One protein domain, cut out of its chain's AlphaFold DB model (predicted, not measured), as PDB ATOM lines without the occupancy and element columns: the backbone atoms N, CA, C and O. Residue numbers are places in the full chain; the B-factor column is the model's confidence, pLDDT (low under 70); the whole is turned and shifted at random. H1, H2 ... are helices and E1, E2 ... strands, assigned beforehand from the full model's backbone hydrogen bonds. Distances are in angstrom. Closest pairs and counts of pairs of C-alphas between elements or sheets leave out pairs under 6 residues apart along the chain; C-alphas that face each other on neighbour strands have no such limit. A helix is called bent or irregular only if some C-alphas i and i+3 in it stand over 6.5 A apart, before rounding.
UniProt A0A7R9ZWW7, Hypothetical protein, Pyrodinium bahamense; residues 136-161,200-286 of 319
ATOM      1  N   LYS A 136     -10.022 -42.382  19.118       95.06
ATOM      2  CA  LYS A 136     -10.237 -40.960  18.800       95.06
ATOM      3  C   LYS A 136      -9.149 -40.038  19.358       95.06
ATOM      4  O   LYS A 136      -8.798 -39.057  18.709       95.06
ATOM      5  N   ALA A 137      -8.591 -40.347  20.529       95.06
ATOM      6  CA  ALA A 137      -7.522 -39.565  21.158       95.06
ATOM      7  C   ALA A 137      -6.138 -39.782  20.518       95.06
ATOM      8  O   ALA A 137      -5.297 -38.877  20.505       95.06
ATOM      9  N   LYS A 138      -5.892 -40.976  19.968       95.62
ATOM     10  CA  LYS A 138      -4.599 -41.403  19.414       95.62
ATOM     11  C   LYS A 138      -4.025 -40.451  18.351       95.62
ATOM     12  O   LYS A 138      -2.847 -40.114  18.480       95.62
ATOM     13  N   PRO A 139      -4.780 -39.971  17.340       96.69
ATOM     14  CA  PRO A 139      -4.246 -39.031  16.354       96.69
ATOM     15  C   PRO A 139      -3.693 -37.748  16.984       96.69
ATOM     16  O   PRO A 139      -2.617 -37.293  16.597       96.69
ATOM     17  N   LEU A 140      -4.379 -37.199  17.997       96.62
ATOM     18  CA  LEU A 140      -3.901 -35.998  18.681       96.62
ATOM     19  C   LEU A 140      -2.620 -36.282  19.468       96.62
ATOM     20  O   LEU A 140      -1.680 -35.493  19.405       96.62
ATOM     21  N   GLN A 141      -2.542 -37.421  20.160       97.12
ATOM     22  CA  GLN A 141      -1.320 -37.799  20.869       97.12
ATOM     23  C   GLN A 141      -0.122 -37.942  19.920       97.12
ATOM     24  O   GLN A 141       0.963 -37.457  20.237       97.12
ATOM     25  N   ILE A 142      -0.306 -38.579  18.761       97.75
ATOM     26  CA  ILE A 142       0.753 -38.712  17.752       97.75
ATOM     27  C   ILE A 142       1.224 -37.328  17.292       97.75
ATOM     28  O   ILE A 142       2.427 -37.071  17.275       97.75
ATOM     29  N   ALA A 143       0.295 -36.415  16.997       97.44
ATOM     30  CA  ALA A 143       0.632 -35.052  16.592       97.44
ATOM     31  C   ALA A 143       1.400 -34.279  17.684       97.44
ATOM     32  O   ALA A 143       2.313 -33.510  17.374       97.44
ATOM     33  N   LEU A 144       1.064 -34.487  18.964       97.12
ATOM     34  CA  LEU A 144       1.793 -33.897  20.093       97.12
ATOM     35  C   LEU A 144       3.233 -34.422  20.185       97.12
ATOM     36  O   LEU A 144       4.150 -33.627  20.395       97.12
ATOM     37  N   LEU A 145       3.445 -35.727  19.988       98.06
ATOM     38  CA  LEU A 145       4.782 -36.333  19.983       98.06
ATOM     39  C   LEU A 145       5.628 -35.845  18.800       98.06
ATOM     40  O   LEU A 145       6.773 -35.444  18.993       98.06
ATOM     41  N   GLN A 146       5.045 -35.781  17.601       98.12
ATOM     42  CA  GLN A 146       5.711 -35.253  16.405       98.12
ATOM     43  C   GLN A 146       6.155 -33.799  16.595       98.12
ATOM     44  O   GLN A 146       7.280 -33.432  16.257       98.12
ATOM     45  N   ARG A 147       5.290 -32.966  17.183       97.25
ATOM     46  CA  ARG A 147       5.620 -31.570  17.489       97.25
ATOM     47  C   ARG A 147       6.763 -31.464  18.494       97.25
ATOM     48  O   ARG A 147       7.656 -30.645  18.294       97.25
ATOM     49  N   TYR A 148       6.734 -32.279  19.548       97.56
ATOM     50  CA  TYR A 148       7.809 -32.337  20.537       97.56
ATOM     51  C   TYR A 148       9.149 -32.694  19.882       97.56
ATOM     52  O   TYR A 148      10.135 -31.987  20.080       97.56
ATOM     53  N   GLY A 149       9.181 -33.737  19.052       97.06
ATOM     54  CA  GLY A 149      10.406 -34.145  18.372       97.06
ATOM     55  C   GLY A 149      10.953 -33.083  17.420       97.06
ATOM     56  O   GLY A 149      12.139 -32.773  17.481       97.06
ATOM     57  N   ALA A 150      10.089 -32.430  16.635       96.62
ATOM     58  CA  ALA A 150      10.490 -31.317  15.771       96.62
ATOM     59  C   ALA A 150      11.120 -30.151  16.560       96.62
ATOM     60  O   ALA A 150      12.129 -29.587  16.139       96.62
ATOM     61  N   GLN A 151      10.554 -29.808  17.724       96.00
ATOM     62  CA  GLN A 151      11.102 -28.769  18.605       96.00
ATOM     63  C   GLN A 151      12.444 -29.182  19.221       96.00
ATOM     64  O   GLN A 151      13.362 -28.362  19.305       96.00
ATOM     65  N   ALA A 152      12.570 -30.445  19.636       95.38
ATOM     66  CA  ALA A 152      13.794 -30.978  20.220       95.38
ATOM     67  C   ALA A 152      14.948 -30.992  19.203       95.38
ATOM     68  O   ALA A 152      16.044 -30.544  19.536       95.38
ATOM     69  N   THR A 153      14.694 -31.419  17.961       95.44
ATOM     70  CA  THR A 153      15.686 -31.385  16.873       95.44
ATOM     71  C   THR A 153      16.099 -29.954  16.536       95.44
ATOM     72  O   THR A 153      17.289 -29.658  16.544       95.44
ATOM     73  N   ALA A 154      15.142 -29.035  16.361       94.81
ATOM     74  CA  ALA A 154      15.456 -27.628  16.094       94.81
ATOM     75  C   ALA A 154      16.303 -26.989  17.213       94.81
ATOM     76  O   ALA A 154      17.213 -26.207  16.942       94.81
ATOM     77  N   SER A 155      16.027 -27.342  18.474       93.44
ATOM     78  CA  SER A 155      16.816 -26.874  19.621       93.44
ATOM     79  C   SER A 155      18.235 -27.447  19.617       93.44
ATOM     80  O   SER A 155      19.186 -26.718  19.891       93.44
ATOM     81  N   ALA A 156      18.394 -28.732  19.284       92.38
ATOM     82  CA  ALA A 156      19.702 -29.375  19.178       92.38
ATOM     83  C   ALA A 156      20.553 -28.767  18.050       92.38
ATOM     84  O   ALA A 156      21.726 -28.463  18.270       92.38
ATOM     85  N   ASP A 157      19.951 -28.510  16.886       93.44
ATOM     86  CA  ASP A 157      20.621 -27.873  15.749       93.44
ATOM     87  C   ASP A 157      21.062 -26.440  16.081       93.44
ATOM     88  O   ASP A 157      22.176 -26.032  15.745       93.44
ATOM     89  N   ALA A 158      20.226 -25.682  16.800       92.81
ATOM     90  CA  ALA A 158      20.570 -24.336  17.257       92.81
ATOM     91  C   ALA A 158      21.764 -24.334  18.230       92.81
ATOM     92  O   ALA A 158      22.644 -23.478  18.119       92.81
ATOM     93  N   ILE A 159      21.824 -25.302  19.153       92.56
ATOM     94  CA  ILE A 159      22.957 -25.467  20.077       92.56
ATOM     95  C   ILE A 159      24.228 -25.834  19.298       92.56
ATOM     96  O   ILE A 159      25.257 -25.180  19.469       92.56
ATOM     97  N   ALA A 160      24.151 -26.803  18.381       92.94
ATOM     98  CA  ALA A 160      25.290 -27.216  17.560       92.94
ATOM     99  C   ALA A 160      25.835 -26.067  16.684       92.94
ATOM    100  O   ALA A 160      27.053 -25.907  16.536       92.94
ATOM    101  N   ALA A 161      24.950 -25.224  16.139       93.50
ATOM    102  CA  ALA A 161      25.331 -24.039  15.373       93.50
ATOM    103  C   ALA A 161      26.002 -22.959  16.247       93.50
ATOM    104  O   ALA A 161      26.988 -22.340  15.826       93.50
ATOM    105  N   PRO A 200       7.455 -33.831  26.679       97.38
ATOM    106  CA  PRO A 200       6.372 -34.201  25.780       97.38
ATOM    107  C   PRO A 200       5.028 -34.163  26.509       97.38
ATOM    108  O   PRO A 200       4.923 -34.534  27.680       97.38
ATOM    109  N   ARG A 201       3.983 -33.707  25.815       97.19
ATOM    110  CA  ARG A 201       2.643 -33.561  26.394       97.19
ATOM    111  C   ARG A 201       1.744 -34.739  26.045       97.19
ATOM    112  O   ARG A 201       1.798 -35.300  24.952       97.19
ATOM    113  N   CYS A 202       0.898 -35.086  26.999       96.56
ATOM    114  CA  CYS A 202      -0.201 -36.015  26.837       96.56
ATOM    115  C   CYS A 202      -1.416 -35.309  26.213       96.56
ATOM    116  O   CYS A 202      -1.549 -34.087  26.307       96.56
ATOM    117  N   VAL A 203      -2.345 -36.081  25.654       95.44
ATOM    118  CA  VAL A 203      -3.640 -35.624  25.135       95.44
ATOM    119  C   VAL A 203      -4.471 -34.819  26.150       95.44
ATOM    120  O   VAL A 203      -5.238 -33.951  25.751       95.44
ATOM    121  N   CYS A 204      -4.285 -35.016  27.461       92.88
ATOM    122  CA  CYS A 204      -4.922 -34.186  28.498       92.88
ATOM    123  C   CYS A 204      -4.159 -32.888  28.833       92.88
ATOM    124  O   CYS A 204      -4.444 -32.247  29.845       92.88
ATOM    125  N   GLY A 205      -3.118 -32.545  28.071       93.50
ATOM    126  CA  GLY A 205      -2.281 -31.353  28.251       93.50
ATOM    127  C   GLY A 205      -1.183 -31.463  29.318       93.50
ATOM    128  O   GLY A 205      -0.260 -30.640  29.326       93.50
ATOM    129  N   HIS A 206      -1.236 -32.480  30.184       94.88
ATOM    130  CA  HIS A 206      -0.209 -32.737  31.199       94.88
ATOM    131  C   HIS A 206       1.055 -33.336  30.582       94.88
ATOM    132  O   HIS A 206       1.045 -33.820  29.452       94.88
ATOM    133  N   ARG A 207       2.156 -33.311  31.328       96.69
ATOM    134  CA  ARG A 207       3.434 -33.858  30.871       96.69
ATOM    135  C   ARG A 207       3.420 -35.385  30.877       96.69
ATOM    136  O   ARG A 207       2.765 -36.011  31.713       96.69
ATOM    137  N   LEU A 208       4.162 -35.964  29.943       97.25
ATOM    138  CA  LEU A 208       4.552 -37.364  29.959       97.25
ATOM    139  C   LEU A 208       5.918 -37.487  30.637       97.25
ATOM    140  O   LEU A 208       6.847 -36.741  30.320       97.25
ATOM    141  N   THR A 209       6.050 -38.460  31.530       96.75
ATOM    142  CA  THR A 209       7.312 -38.824  32.175       96.75
ATOM    143  C   THR A 209       7.749 -40.206  31.730       96.75
ATOM    144  O   THR A 209       6.938 -41.120  31.584       96.75
ATOM    145  N   CYS A 210       9.050 -40.359  31.498       97.69
ATOM    146  CA  CYS A 210       9.638 -41.642  31.149       97.69
ATOM    147  C   CYS A 210      10.016 -42.405  32.421       97.69
ATOM    148  O   CYS A 210      10.799 -41.911  33.231       97.69
ATOM    149  N   THR A 211       9.489 -43.614  32.576       97.50
ATOM    150  CA  THR A 211       9.721 -44.505  33.720       97.50
ATOM    151  C   THR A 211       9.953 -45.930  33.216       97.50
ATOM    152  O   THR A 211       9.649 -46.250  32.061       97.50
ATOM    153  N   SER A 212      10.532 -46.802  34.037       97.62
ATOM    154  CA  SER A 212      10.610 -48.227  33.690       97.62
ATOM    155  C   SER A 212       9.239 -48.903  33.826       97.62
ATOM    156  O   SER A 212       8.422 -48.514  34.665       97.62
ATOM    157  N   ALA A 213       8.982 -49.961  33.048       96.44
ATOM    158  CA  ALA A 213       7.764 -50.761  33.218       96.44
ATOM    159  C   ALA A 213       7.626 -51.286  34.662       96.44
ATOM    160  O   ALA A 213       6.536 -51.260  35.231       96.44
ATOM    161  N   ARG A 214       8.742 -51.659  35.305       96.38
ATOM    162  CA  ARG A 214       8.791 -52.055  36.721       96.38
ATOM    163  C   ARG A 214       8.302 -50.956  37.666       96.38
ATOM    164  O   ARG A 214       7.406 -51.200  38.468       96.38
ATOM    165  N   GLU A 215       8.868 -49.754  37.585       96.44
ATOM    166  CA  GLU A 215       8.428 -48.605  38.395       96.44
ATOM    167  C   GLU A 215       6.946 -48.298  38.167       96.44
ATOM    168  O   GLU A 215       6.205 -48.037  39.113       96.44
ATOM    169  N   ARG A 216       6.486 -48.404  36.919       95.12
ATOM    170  CA  ARG A 216       5.088 -48.181  36.555       95.12
ATOM    171  C   ARG A 216       4.135 -49.213  37.168       95.12
ATOM    172  O   ARG A 216       3.031 -48.828  37.569       95.12
ATOM    173  N   VAL A 217       4.538 -50.485  37.261       95.12
ATOM    174  CA  VAL A 217       3.781 -51.538  37.963       95.12
ATOM    175  C   VAL A 217       3.796 -51.308  39.476       95.12
ATOM    176  O   VAL A 217       2.750 -51.412  40.111       95.12
ATOM    177  N   LEU A 218       4.933 -50.918  40.061       94.56
ATOM    178  CA  LEU A 218       4.998 -50.563  41.486       94.56
ATOM    179  C   LEU A 218       4.069 -49.387  41.813       94.56
ATOM    180  O   LEU A 218       3.310 -49.457  42.776       94.56
ATOM    181  N   ALA A 219       4.060 -48.354  40.966       92.50
ATOM    182  CA  ALA A 219       3.171 -47.204  41.105       92.50
ATOM    183  C   ALA A 219       1.686 -47.562  40.924       92.50
ATOM    184  O   ALA A 219       0.821 -46.858  41.436       92.50
ATOM    185  N   PHE A 220       1.373 -48.618  40.165       90.62
ATOM    186  CA  PHE A 220       0.013 -49.147  40.055       90.62
ATOM    187  C   PHE A 220      -0.411 -49.858  41.344       90.62
ATOM    188  O   PHE A 220      -1.512 -49.633  41.836       90.62
ATOM    189  N   ILE A 221       0.475 -50.673  41.912       92.69
ATOM    190  CA  ILE A 221       0.227 -51.417  43.150       92.69
ATOM    191  C   ILE A 221       0.087 -50.479  44.351       92.69
ATOM    192  O   ILE A 221      -0.793 -50.682  45.180       92.69
ATOM    193  N   SER A 222       0.901 -49.421  44.429       91.31
ATOM    194  CA  SER A 222       0.831 -48.448  45.526       91.31
ATOM    195  C   SER A 222      -0.476 -47.649  45.569       91.31
ATOM    196  O   SER A 222      -0.765 -47.017  46.578       91.31
ATOM    197  N   GLU A 223      -1.247 -47.633  44.476       87.62
ATOM    198  CA  GLU A 223      -2.569 -46.993  44.426       87.62
ATOM    199  C   GLU A 223      -3.702 -47.917  44.897       87.62
ATOM    200  O   GLU A 223      -4.825 -47.449  45.089       87.62
ATOM    201  N   ALA A 224      -3.444 -49.218  45.071       87.44
ATOM    202  CA  ALA A 224      -4.453 -50.151  45.546       87.44
ATOM    203  C   ALA A 224      -4.736 -49.927  47.047       87.44
ATOM    204  O   ALA A 224      -3.803 -49.734  47.827       87.44
ATOM    205  N   PRO A 225      -6.007 -49.994  47.490       87.44
ATOM    206  CA  PRO A 225      -6.371 -49.777  48.892       87.44
ATOM    207  C   PRO A 225      -5.869 -50.887  49.828       87.44
ATOM    208  O   PRO A 225      -5.835 -50.694  51.039       87.44
ATOM    209  N   MET A 226      -5.494 -52.046  49.277       88.12
ATOM    210  CA  MET A 226      -5.032 -53.211  50.027       88.12
ATOM    211  C   MET A 226      -3.597 -53.576  49.630       88.12
ATOM    212  O   MET A 226      -3.262 -53.515  48.442       88.12
ATOM    213  N   PRO A 227      -2.755 -53.997  50.593       91.75
ATOM    214  CA  PRO A 227      -1.401 -54.440  50.296       91.75
ATOM    215  C   PRO A 227      -1.445 -55.635  49.341       91.75
ATOM    216  O   PRO A 227      -2.143 -56.620  49.572       91.75
ATOM    217  N   THR A 228      -0.695 -55.532  48.246       92.38
ATOM    218  CA  THR A 228      -0.616 -56.590  47.237       92.38
ATOM    219  C   THR A 228       0.293 -57.717  47.736       92.38
ATOM    220  O   THR A 228       1.424 -57.432  48.140       92.38
ATOM    221  N   PRO A 229      -0.149 -58.989  47.704       94.06
ATOM    222  CA  PRO A 229       0.699 -60.122  48.062       94.06
ATOM    223  C   PRO A 229       1.985 -60.163  47.215       94.06
ATOM    224  O   PRO A 229       1.914 -59.905  46.009       94.06
ATOM    225  N   PRO A 230       3.150 -60.537  47.783       93.88
ATOM    226  CA  PRO A 230       4.415 -60.587  47.042       93.88
ATOM    227  C   PRO A 230       4.368 -61.457  45.776       93.88
ATOM    228  O   PRO A 230       4.913 -61.076  44.745       93.88
ATOM    229  N   THR A 231       3.640 -62.575  45.818       94.56
ATOM    230  CA  THR A 231       3.457 -63.480  44.672       94.56
ATOM    231  C   THR A 231       2.747 -62.805  43.496       94.56
ATOM    232  O   THR A 231       3.109 -63.012  42.340       94.56
ATOM    233  N   LEU A 232       1.762 -61.944  43.776       94.44
ATOM    234  CA  LEU A 232       1.060 -61.181  42.747       94.44
ATOM    235  C   LEU A 232       1.955 -60.081  42.166       94.44
ATOM    236  O   LEU A 232       1.927 -59.846  40.960       94.44
ATOM    237  N   LEU A 233       2.785 -59.440  42.992       94.62
ATOM    238  CA  LEU A 233       3.780 -58.476  42.519       94.62
ATOM    239  C   LEU A 233       4.762 -59.133  41.536       94.62
ATOM    240  O   LEU A 233       4.994 -58.584  40.461       94.62
ATOM    241  N   GLU A 234       5.305 -60.305  41.870       94.56
ATOM    242  CA  GLU A 234       6.204 -61.054  40.981       94.56
ATOM    243  C   GLU A 234       5.529 -61.394  39.648       94.56
ATOM    244  O   GLU A 234       6.107 -61.158  38.585       94.56
ATOM    245  N   HIS A 235       4.276 -61.853  39.690       94.88
ATOM    246  CA  HIS A 235       3.497 -62.141  38.487       94.88
ATOM    247  C   HIS A 235       3.283 -60.893  37.614       94.88
ATOM    248  O   HIS A 235       3.521 -60.924  36.404       94.88
ATOM    249  N   LEU A 236       2.903 -59.763  38.222       95.00
ATOM    250  CA  LEU A 236       2.725 -58.490  37.515       95.00
ATOM    251  C   LEU A 236       4.043 -57.960  36.938       95.00
ATOM    252  O   LEU A 236       4.028 -57.278  35.918       95.00
ATOM    253  N   MET A 237       5.187 -58.274  37.546       94.69
ATOM    254  CA  MET A 237       6.494 -57.919  36.987       94.69
ATOM    255  C   MET A 237       6.874 -58.785  35.789       94.69
ATOM    256  O   MET A 237       7.524 -58.289  34.873       94.69
ATOM    257  N   GLN A 238       6.465 -60.054  35.766       93.81
ATOM    258  CA  GLN A 238       6.688 -60.939  34.619       93.81
ATOM    259  C   GLN A 238       5.784 -60.578  33.436       93.81
ATOM    260  O   GLN A 238       6.220 -60.638  32.288       93.81
ATOM    261  N   ARG A 239       4.538 -60.170  33.710       92.94
ATOM    262  CA  ARG A 239       3.550 -59.768  32.698       92.94
ATOM    263  C   ARG A 239       2.904 -58.429  33.076       92.94
ATOM    264  O   ARG A 239       1.766 -58.418  33.549       92.94
ATOM    265  N   PRO A 240       3.602 -57.296  32.865       92.75
ATOM    266  CA  PRO A 240       3.096 -55.978  33.212       92.75
ATOM    267  C   PRO A 240       1.726 -55.735  32.582       92.75
ATOM    268  O   PRO A 240       1.592 -55.880  31.364       92.75
ATOM    269  N   PRO A 241       0.708 -55.310  33.349       92.75
ATOM    270  CA  PRO A 241      -0.602 -54.941  32.816       92.75
ATOM    271  C   PRO A 241      -0.552 -53.555  32.145       92.75
ATOM    272  O   PRO A 241      -1.421 -52.714  32.356       92.75
ATOM    273  N   ILE A 242       0.515 -53.279  31.395       94.69
ATOM    274  CA  ILE A 242       0.764 -52.016  30.708       94.69
ATOM    275  C   ILE A 242       0.606 -52.295  29.219       94.69
ATOM    276  O   ILE A 242       1.346 -53.096  28.643       94.69
ATOM    277  N   VAL A 243      -0.358 -51.627  28.598       94.25
ATOM    278  CA  VAL A 243      -0.615 -51.698  27.161       94.25
ATOM    279  C   VAL A 243      -0.325 -50.326  26.579       94.25
ATOM    280  O   VAL A 243      -0.753 -49.319  27.129       94.25
ATOM    281  N   CYS A 244       0.428 -50.279  25.484       95.81
ATOM    282  CA  CYS A 244       0.708 -49.023  24.800       95.81
ATOM    283  C   CYS A 244      -0.552 -48.512  24.090       95.81
ATOM    284  O   CYS A 244      -1.055 -49.193  23.198       95.81
ATOM    285  N   ASP A 245      -1.014 -47.298  24.385       95.12
ATOM    286  CA  ASP A 245      -2.243 -46.740  23.791       95.12
ATOM    287  C   ASP A 245      -2.110 -46.384  22.303       95.12
ATOM    288  O   ASP A 245      -3.102 -46.167  21.605       95.12
ATOM    289  N   ILE A 246      -0.881 -46.347  21.778       95.94
ATOM    290  CA  ILE A 246      -0.626 -46.100  20.355       95.94
ATOM    291  C   ILE A 246      -0.650 -47.407  19.559       95.94
ATOM    292  O   ILE A 246      -1.405 -47.517  18.593       95.94
ATOM    293  N   CYS A 247       0.167 -48.399  19.923       95.69
ATOM    294  CA  CYS A 247       0.275 -49.654  19.159       95.69
ATOM    295  C   CYS A 247      -0.566 -50.806  19.714       95.69
ATOM    296  O   CYS A 247      -0.545 -51.887  19.137       95.69
ATOM    297  N   THR A 248      -1.265 -50.604  20.833       93.50
ATOM    298  CA  THR A 248      -2.108 -51.598  21.522       93.50
ATOM    299  C   THR A 248      -1.388 -52.891  21.925       93.50
ATOM    300  O   THR A 248      -2.032 -53.881  22.252       93.50
ATOM    301  N   ARG A 249      -0.048 -52.895  21.928       94.31
ATOM    302  CA  ARG A 249       0.775 -54.035  22.353       94.31
ATOM    303  C   ARG A 249       1.116 -53.938  23.836       94.31
ATOM    304  O   ARG A 249       1.291 -52.836  24.366       94.31
ATOM    305  N   GLN A 250       1.248 -55.093  24.482       94.62
ATOM    306  CA  GLN A 250       1.738 -55.186  25.855       94.62
ATOM    307  C   GLN A 250       3.196 -54.708  25.928       94.62
ATOM    308  O   GLN A 250       4.015 -55.027  25.067       94.62
ATOM    309  N   VAL A 251       3.509 -53.912  26.945       95.38
ATOM    310  CA  VAL A 251       4.836 -53.327  27.156       95.38
ATOM    311  C   VAL A 251       5.744 -54.348  27.860       95.38
ATOM    312  O   VAL A 251       5.376 -54.829  28.936       95.38
ATOM    313  N   PRO A 252       6.931 -54.684  27.310       94.81
ATOM    314  CA  PRO A 252       7.833 -55.651  27.932       94.81
ATOM    315  C   PRO A 252       8.321 -55.217  29.329       94.81
ATOM    316  O   PRO A 252       8.601 -54.029  29.526       94.81
ATOM    317  N   PRO A 253       8.550 -56.153  30.272       94.38
ATOM    318  CA  PRO A 253       8.994 -55.862  31.646       94.38
ATOM    319  C   PRO A 253      10.244 -54.989  31.787       94.38
ATOM    320  O   PRO A 253      10.402 -54.267  32.771       94.38
ATOM    321  N   ARG A 254      11.161 -55.083  30.819       94.38
ATOM    322  CA  ARG A 254      12.455 -54.383  30.828       94.38
ATOM    323  C   ARG A 254      12.451 -53.085  30.026       94.38
ATOM    324  O   ARG A 254      13.466 -52.400  29.985       94.38
ATOM    325  N   SER A 255      11.338 -52.764  29.374       95.62
ATOM    326  CA  SER A 255      11.242 -51.586  28.520       95.62
ATOM    327  C   SER A 255      10.908 -50.325  29.316       95.62
ATOM    328  O   SER A 255      10.492 -50.374  30.484       95.62
ATOM    329  N   ARG A 256      11.096 -49.175  28.668       97.44
ATOM    330  CA  ARG A 256      10.668 -47.879  29.187       97.44
ATOM    331  C   ARG A 256       9.287 -47.527  28.652       97.44
ATOM    332  O   ARG A 256       8.902 -47.881  27.534       97.44
ATOM    333  N   VAL A 257       8.543 -46.795  29.467       97.38
ATOM    334  CA  VAL A 257       7.204 -46.315  29.148       97.38
ATOM    335  C   VAL A 257       7.107 -44.833  29.471       97.38
ATOM    336  O   VAL A 257       7.631 -44.358  30.478       97.38
ATOM    337  N   TRP A 258       6.444 -44.098  28.591       97.81
ATOM    338  CA  TRP A 258       6.061 -42.714  28.806       97.81
ATOM    339  C   TRP A 258       4.637 -42.693  29.343       97.81
ATOM    340  O   TRP A 258       3.715 -43.113  28.649       97.81
ATOM    341  N   THR A 259       4.462 -42.230  30.576       96.38
ATOM    342  CA  THR A 259       3.169 -42.217  31.266       96.38
ATOM    343  C   THR A 259       2.781 -40.791  31.632       96.38
ATOM    344  O   THR A 259       3.641 -39.951  31.901       96.38
ATOM    345  N   CYS A 260       1.489 -40.480  31.622       96.12
ATOM    346  CA  CYS A 260       1.015 -39.157  32.020       96.12
ATOM    347  C   CYS A 260       1.206 -38.908  33.525       96.12
ATOM    348  O   CYS A 260       0.751 -39.701  34.355       96.12
ATOM    349  N   GLU A 261       1.776 -37.754  33.890       94.38
ATOM    350  CA  GLU A 261       1.919 -37.323  35.292       94.38
ATOM    351  C   GLU A 261       0.576 -37.187  36.020       94.38
ATOM    352  O   GLU A 261       0.516 -37.305  37.243       94.38
ATOM    353  N   ASN A 262      -0.516 -36.964  35.285       90.75
ATOM    354  CA  ASN A 262      -1.842 -36.830  35.884       90.75
ATOM    355  C   ASN A 262      -2.406 -38.170  36.400       90.75
ATOM    356  O   ASN A 262      -3.453 -38.207  37.054       90.75
ATOM    357  N   GLY A 263      -1.716 -39.285  36.133       87.94
ATOM    358  CA  GLY A 263      -2.084 -40.598  36.648       87.94
ATOM    359  C   GLY A 263      -3.503 -40.980  36.240       87.94
ATOM    360  O   GLY A 263      -3.896 -40.759  35.104       87.94
ATOM    361  N   ARG A 264      -4.290 -41.534  37.171       87.06
ATOM    362  CA  ARG A 264      -5.676 -41.988  36.924       87.06
ATOM    363  C   ARG A 264      -6.757 -40.953  37.223       87.06
ATOM    364  O   ARG A 264      -7.924 -41.287  37.390       87.06
ATOM    365  N   ARG A 265      -6.374 -39.681  37.328       87.50
ATOM    366  CA  ARG A 265      -7.249 -38.619  37.845       87.50
ATOM    367  C   ARG A 265      -8.199 -38.025  36.806       87.50
ATOM    368  O   ARG A 265      -8.904 -37.082  37.129       87.50
ATOM    369  N   THR A 266      -8.212 -38.549  35.585       91.19
ATOM    370  CA  THR A 266      -9.034 -38.040  34.472       91.19
ATOM    371  C   THR A 266      -9.652 -39.197  33.719       91.19
ATOM    372  O   THR A 266      -9.068 -40.286  33.693       91.19
ATOM    373  N   VAL A 267     -10.773 -38.956  33.049       90.81
ATOM    374  CA  VAL A 267     -11.496 -39.986  32.299       90.81
ATOM    375  C   VAL A 267     -10.641 -40.583  31.177       90.81
ATOM    376  O   VAL A 267     -10.623 -41.801  31.006       90.81
ATOM    377  N   LEU A 268      -9.838 -39.760  30.485       89.62
ATOM    378  CA  LEU A 268      -8.869 -40.236  29.480       89.62
ATOM    379  C   LEU A 268      -7.848 -41.222  30.066       89.62
ATOM    380  O   LEU A 268      -7.292 -42.053  29.356       89.62
ATOM    381  N   HIS A 269      -7.617 -41.173  31.372       84.50
ATOM    382  CA  HIS A 269      -6.564 -41.920  32.036       84.50
ATOM    383  C   HIS A 269      -7.090 -42.931  33.054       84.50
ATOM    384  O   HIS A 269      -6.363 -43.268  33.981       84.50
ATOM    385  N   ALA A 270      -8.300 -43.480  32.906       78.19
ATOM    386  CA  ALA A 270      -8.834 -44.423  33.899       78.19
ATOM    387  C   ALA A 270      -7.889 -45.621  34.216       78.19
ATOM    388  O   ALA A 270      -7.948 -46.183  35.302       78.19
ATOM    389  N   VAL A 271      -6.970 -45.998  33.310       69.19
ATOM    390  CA  VAL A 271      -5.897 -47.008  33.529       69.19
ATOM    391  C   VAL A 271      -4.491 -46.423  33.295       69.19
ATOM    392  O   VAL A 271      -3.491 -47.125  33.425       69.19
ATOM    393  N   ARG A 272      -4.412 -45.090  33.186       81.62
ATOM    394  CA  ARG A 272      -3.311 -44.257  32.678       81.62
ATOM    395  C   ARG A 272      -3.088 -44.412  31.176       81.62
ATOM    396  O   ARG A 272      -3.471 -45.417  30.598       81.62
ATOM    397  N   TYR A 273      -2.542 -43.353  30.587       91.44
ATOM    398  CA  TYR A 273      -2.185 -43.289  29.179       91.44
ATOM    399  C   TYR A 273      -0.685 -43.562  29.099       91.44
ATOM    400  O   TYR A 273       0.111 -42.776  29.624       91.44
ATOM    401  N   ASP A 274      -0.325 -44.697  28.522       95.94
ATOM    402  CA  ASP A 274       1.010 -45.271  28.496       95.94
ATOM    403  C   ASP A 274       1.472 -45.411  27.029       95.94
ATOM    404  O   ASP A 274       0.817 -46.025  26.188       95.94
ATOM    405  N   VAL A 275       2.632 -44.840  26.696       97.25
ATOM    406  CA  VAL A 275       3.255 -44.934  25.365       97.25
ATOM    407  C   VAL A 275       4.572 -45.686  25.490       97.25
ATOM    408  O   VAL A 275       5.475 -45.261  26.210       97.25
ATOM    409  N   CYS A 276       4.712 -46.815  24.792       97.56
ATOM    410  CA  CYS A 276       5.971 -47.559  24.800       97.56
ATOM    411  C   CYS A 276       7.111 -46.756  24.154       97.56
ATOM    412  O   CYS A 276       6.883 -45.928  23.268       97.56
ATOM    413  N   GLU A 277       8.346 -47.042  24.566       97.19
ATOM    414  CA  GLU A 277       9.556 -46.389  24.052       97.19
ATOM    415  C   GLU A 277       9.658 -46.412  22.520       97.19
ATOM    416  O   GLU A 277       9.958 -45.383  21.919       97.19
ATOM    417  N   ALA A 278       9.310 -47.533  21.879       97.06
ATOM    418  CA  ALA A 278       9.319 -47.649  20.420       97.06
ATOM    419  C   ALA A 278       8.350 -46.668  19.738       97.06
ATOM    420  O   ALA A 278       8.732 -45.974  18.800       97.06
ATOM    421  N   CYS A 279       7.107 -46.560  20.227       97.94
ATOM    422  CA  CYS A 279       6.135 -45.608  19.677       97.94
ATOM    423  C   CYS A 279       6.559 -44.161  19.929       97.94
ATOM    424  O   CYS A 279       6.371 -43.309  19.064       97.94
ATOM    425  N   PHE A 280       7.139 -43.881  21.098       98.06
ATOM    426  CA  PHE A 280       7.656 -42.556  21.410       98.06
ATOM    427  C   PHE A 280       8.799 -42.153  20.470       98.06
ATOM    428  O   PHE A 280       8.746 -41.071  19.886       98.06
ATOM    429  N   ALA A 281       9.800 -43.020  20.293       97.56
ATOM    430  CA  ALA A 281      10.954 -42.768  19.433       97.56
ATOM    431  C   ALA A 281      10.549 -42.603  17.963       97.56
ATOM    432  O   ALA A 281      10.986 -41.657  17.306       97.56
ATOM    433  N   PHE A 282       9.646 -43.458  17.480       97.94
ATOM    434  CA  PHE A 282       9.145 -43.388  16.113       97.94
ATOM    435  C   PHE A 282       8.347 -42.107  15.862       97.94
ATOM    436  O   PHE A 282       8.649 -41.357  14.938       97.94
ATOM    437  N   HIS A 283       7.348 -41.808  16.697       98.25
ATOM    438  CA  HIS A 283       6.484 -40.652  16.454       98.25
ATOM    439  C   HIS A 283       7.136 -39.313  16.797       98.25
ATOM    440  O   HIS A 283       6.710 -38.307  16.244       98.25
ATOM    441  N   SER A 284       8.149 -39.278  17.663       98.19
ATOM    442  CA  SER A 284       8.881 -38.036  17.945       98.19
ATOM    443  C   SER A 284      10.018 -37.823  16.945       98.19
ATOM    444  O   SER A 284      10.145 -36.743  16.382       98.19
ATOM    445  N   PHE A 285      10.832 -38.846  16.679       97.62
ATOM    446  CA  PHE A 285      12.112 -38.682  15.979       97.62
ATOM    447  C   PHE A 285      12.219 -39.459  14.662       97.62
ATOM    448  O   PHE A 285      13.252 -39.387  14.005       97.62
ATOM    449  N   GLY A 286      11.194 -40.224  14.274       97.38
ATOM    450  CA  GLY A 286      11.257 -41.096  13.098       97.38
ATOM    451  C   GLY A 286      12.207 -42.287  13.265       97.38
ATOM    452  O   GLY A 286      12.632 -42.866  12.272       97.38
TER     453      GLY A 286
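This is residues 136 to 161 and 200 to 286 of the 319 residues of the protein "Hypothetical protein" of Pyrodinium bahamense (UniProt A0A7R9ZWW7). A small sheet of three strands, E1 to E3, forms the core, with helix H2 over one of its faces and helix H4 over the other; the long helix H1 crosses H4 and sticks out beyond the body with its residues 154 to 161. At the far end from that arm, H3 folds back on H2 as a helical hairpin, and residues 224 to 231, of which 230 and 231 belong to H3, stick out there. The printed part has 113 residues with four named helices and three named strands, in the order H1 E1 H2 H3 E2 E3 H4; the sheet's order is E1 - E2 - E3, all antiparallel, and the class is mostly helix. The whole is elongated, spanning 54 by 28 by 23 A, yet only just compact, close to loose, with a radius of gyration of the C-alphas of 15.4 A.

H1, residues 136 to 161, begins with C-alpha 136 at (-10.237, -40.960, 18.800) and measures 39.5 A from first to last C-alpha. It is irregular, but only just: C-alphas 136 and 139 are 6.8 A apart. After the cut, E1 holds residues 208 to 212 over 13.0 A, and H2 follows with residues 213 to 221 over 12.5 A, its C-alpha 213 at (7.764, -50.761, 33.218). H3, residues 230 to 238, measures 12.6 A. E2 is residues 256 to 260, 13.3 A long, and E3 is residues 274 to 276, 6.6 A long. H4, residues 277 to 285, measures 11.5 A and ends with C-alpha 285 at (12.112, -38.682, 15.979).

In the sheet, E2 is the inner strand and E1 and E3 are the edge strands. E1 and E2 are antiparallel at 144 degrees between their directions, with N 209 and O 259 at 2.9 A and N 257 and O 211 at 2.9 A, within hydrogen-bond range. E2 and E3, a hairpin, are antiparallel at 154 degrees, with N 258 and O 275 at 2.8 A. H2 is on the sheet at a height of 9.8 A, over E1 and, only just, over E2, on which 3 of its 9 C-alphas fall; it stands up from the sheet, rising 48 degrees. H4 is on the opposite face at a height of 8.1 A, over E3 and along the strands, at 21 degrees to E3 on the local plane; its rise of 39 degrees is only just short of standing up. H1 is not on the sheet, but its residues 142 to 150 touch H4, the closest C-alphas being those of Gly 149 and Ser 284, 4.2 A apart, at a steep tilt of 61 degrees, the same way. H3 touches H2, the closest C-alphas being those of Met 237 and Arg 214, 6.3 A apart; they run opposite ways at a tilt of 37 degrees, only just steep. Among the pairs that are apart are H1 and H2, H1 and H3, and H3 and H4. Every O i to N i+4 pair is within hydrogen-bond range in H2, H3 and H4, and 21 of 22 are in H1.

The two C-alphas farthest apart are those of Ala 161 and Pro 229, 54.6 A. Without the stretches that stand free, the body of 97 residues spans 41 by 26 by 21 A. Residues 162 to 199 are not printed, and C-alphas 161 and 200 are 23.9 A apart across the cut. The links H3 to E2, 17 residues, and E2 to E3, 13 residues, are long. The mean pLDDT of the printed part is 94.2, and residue 271 is under 70.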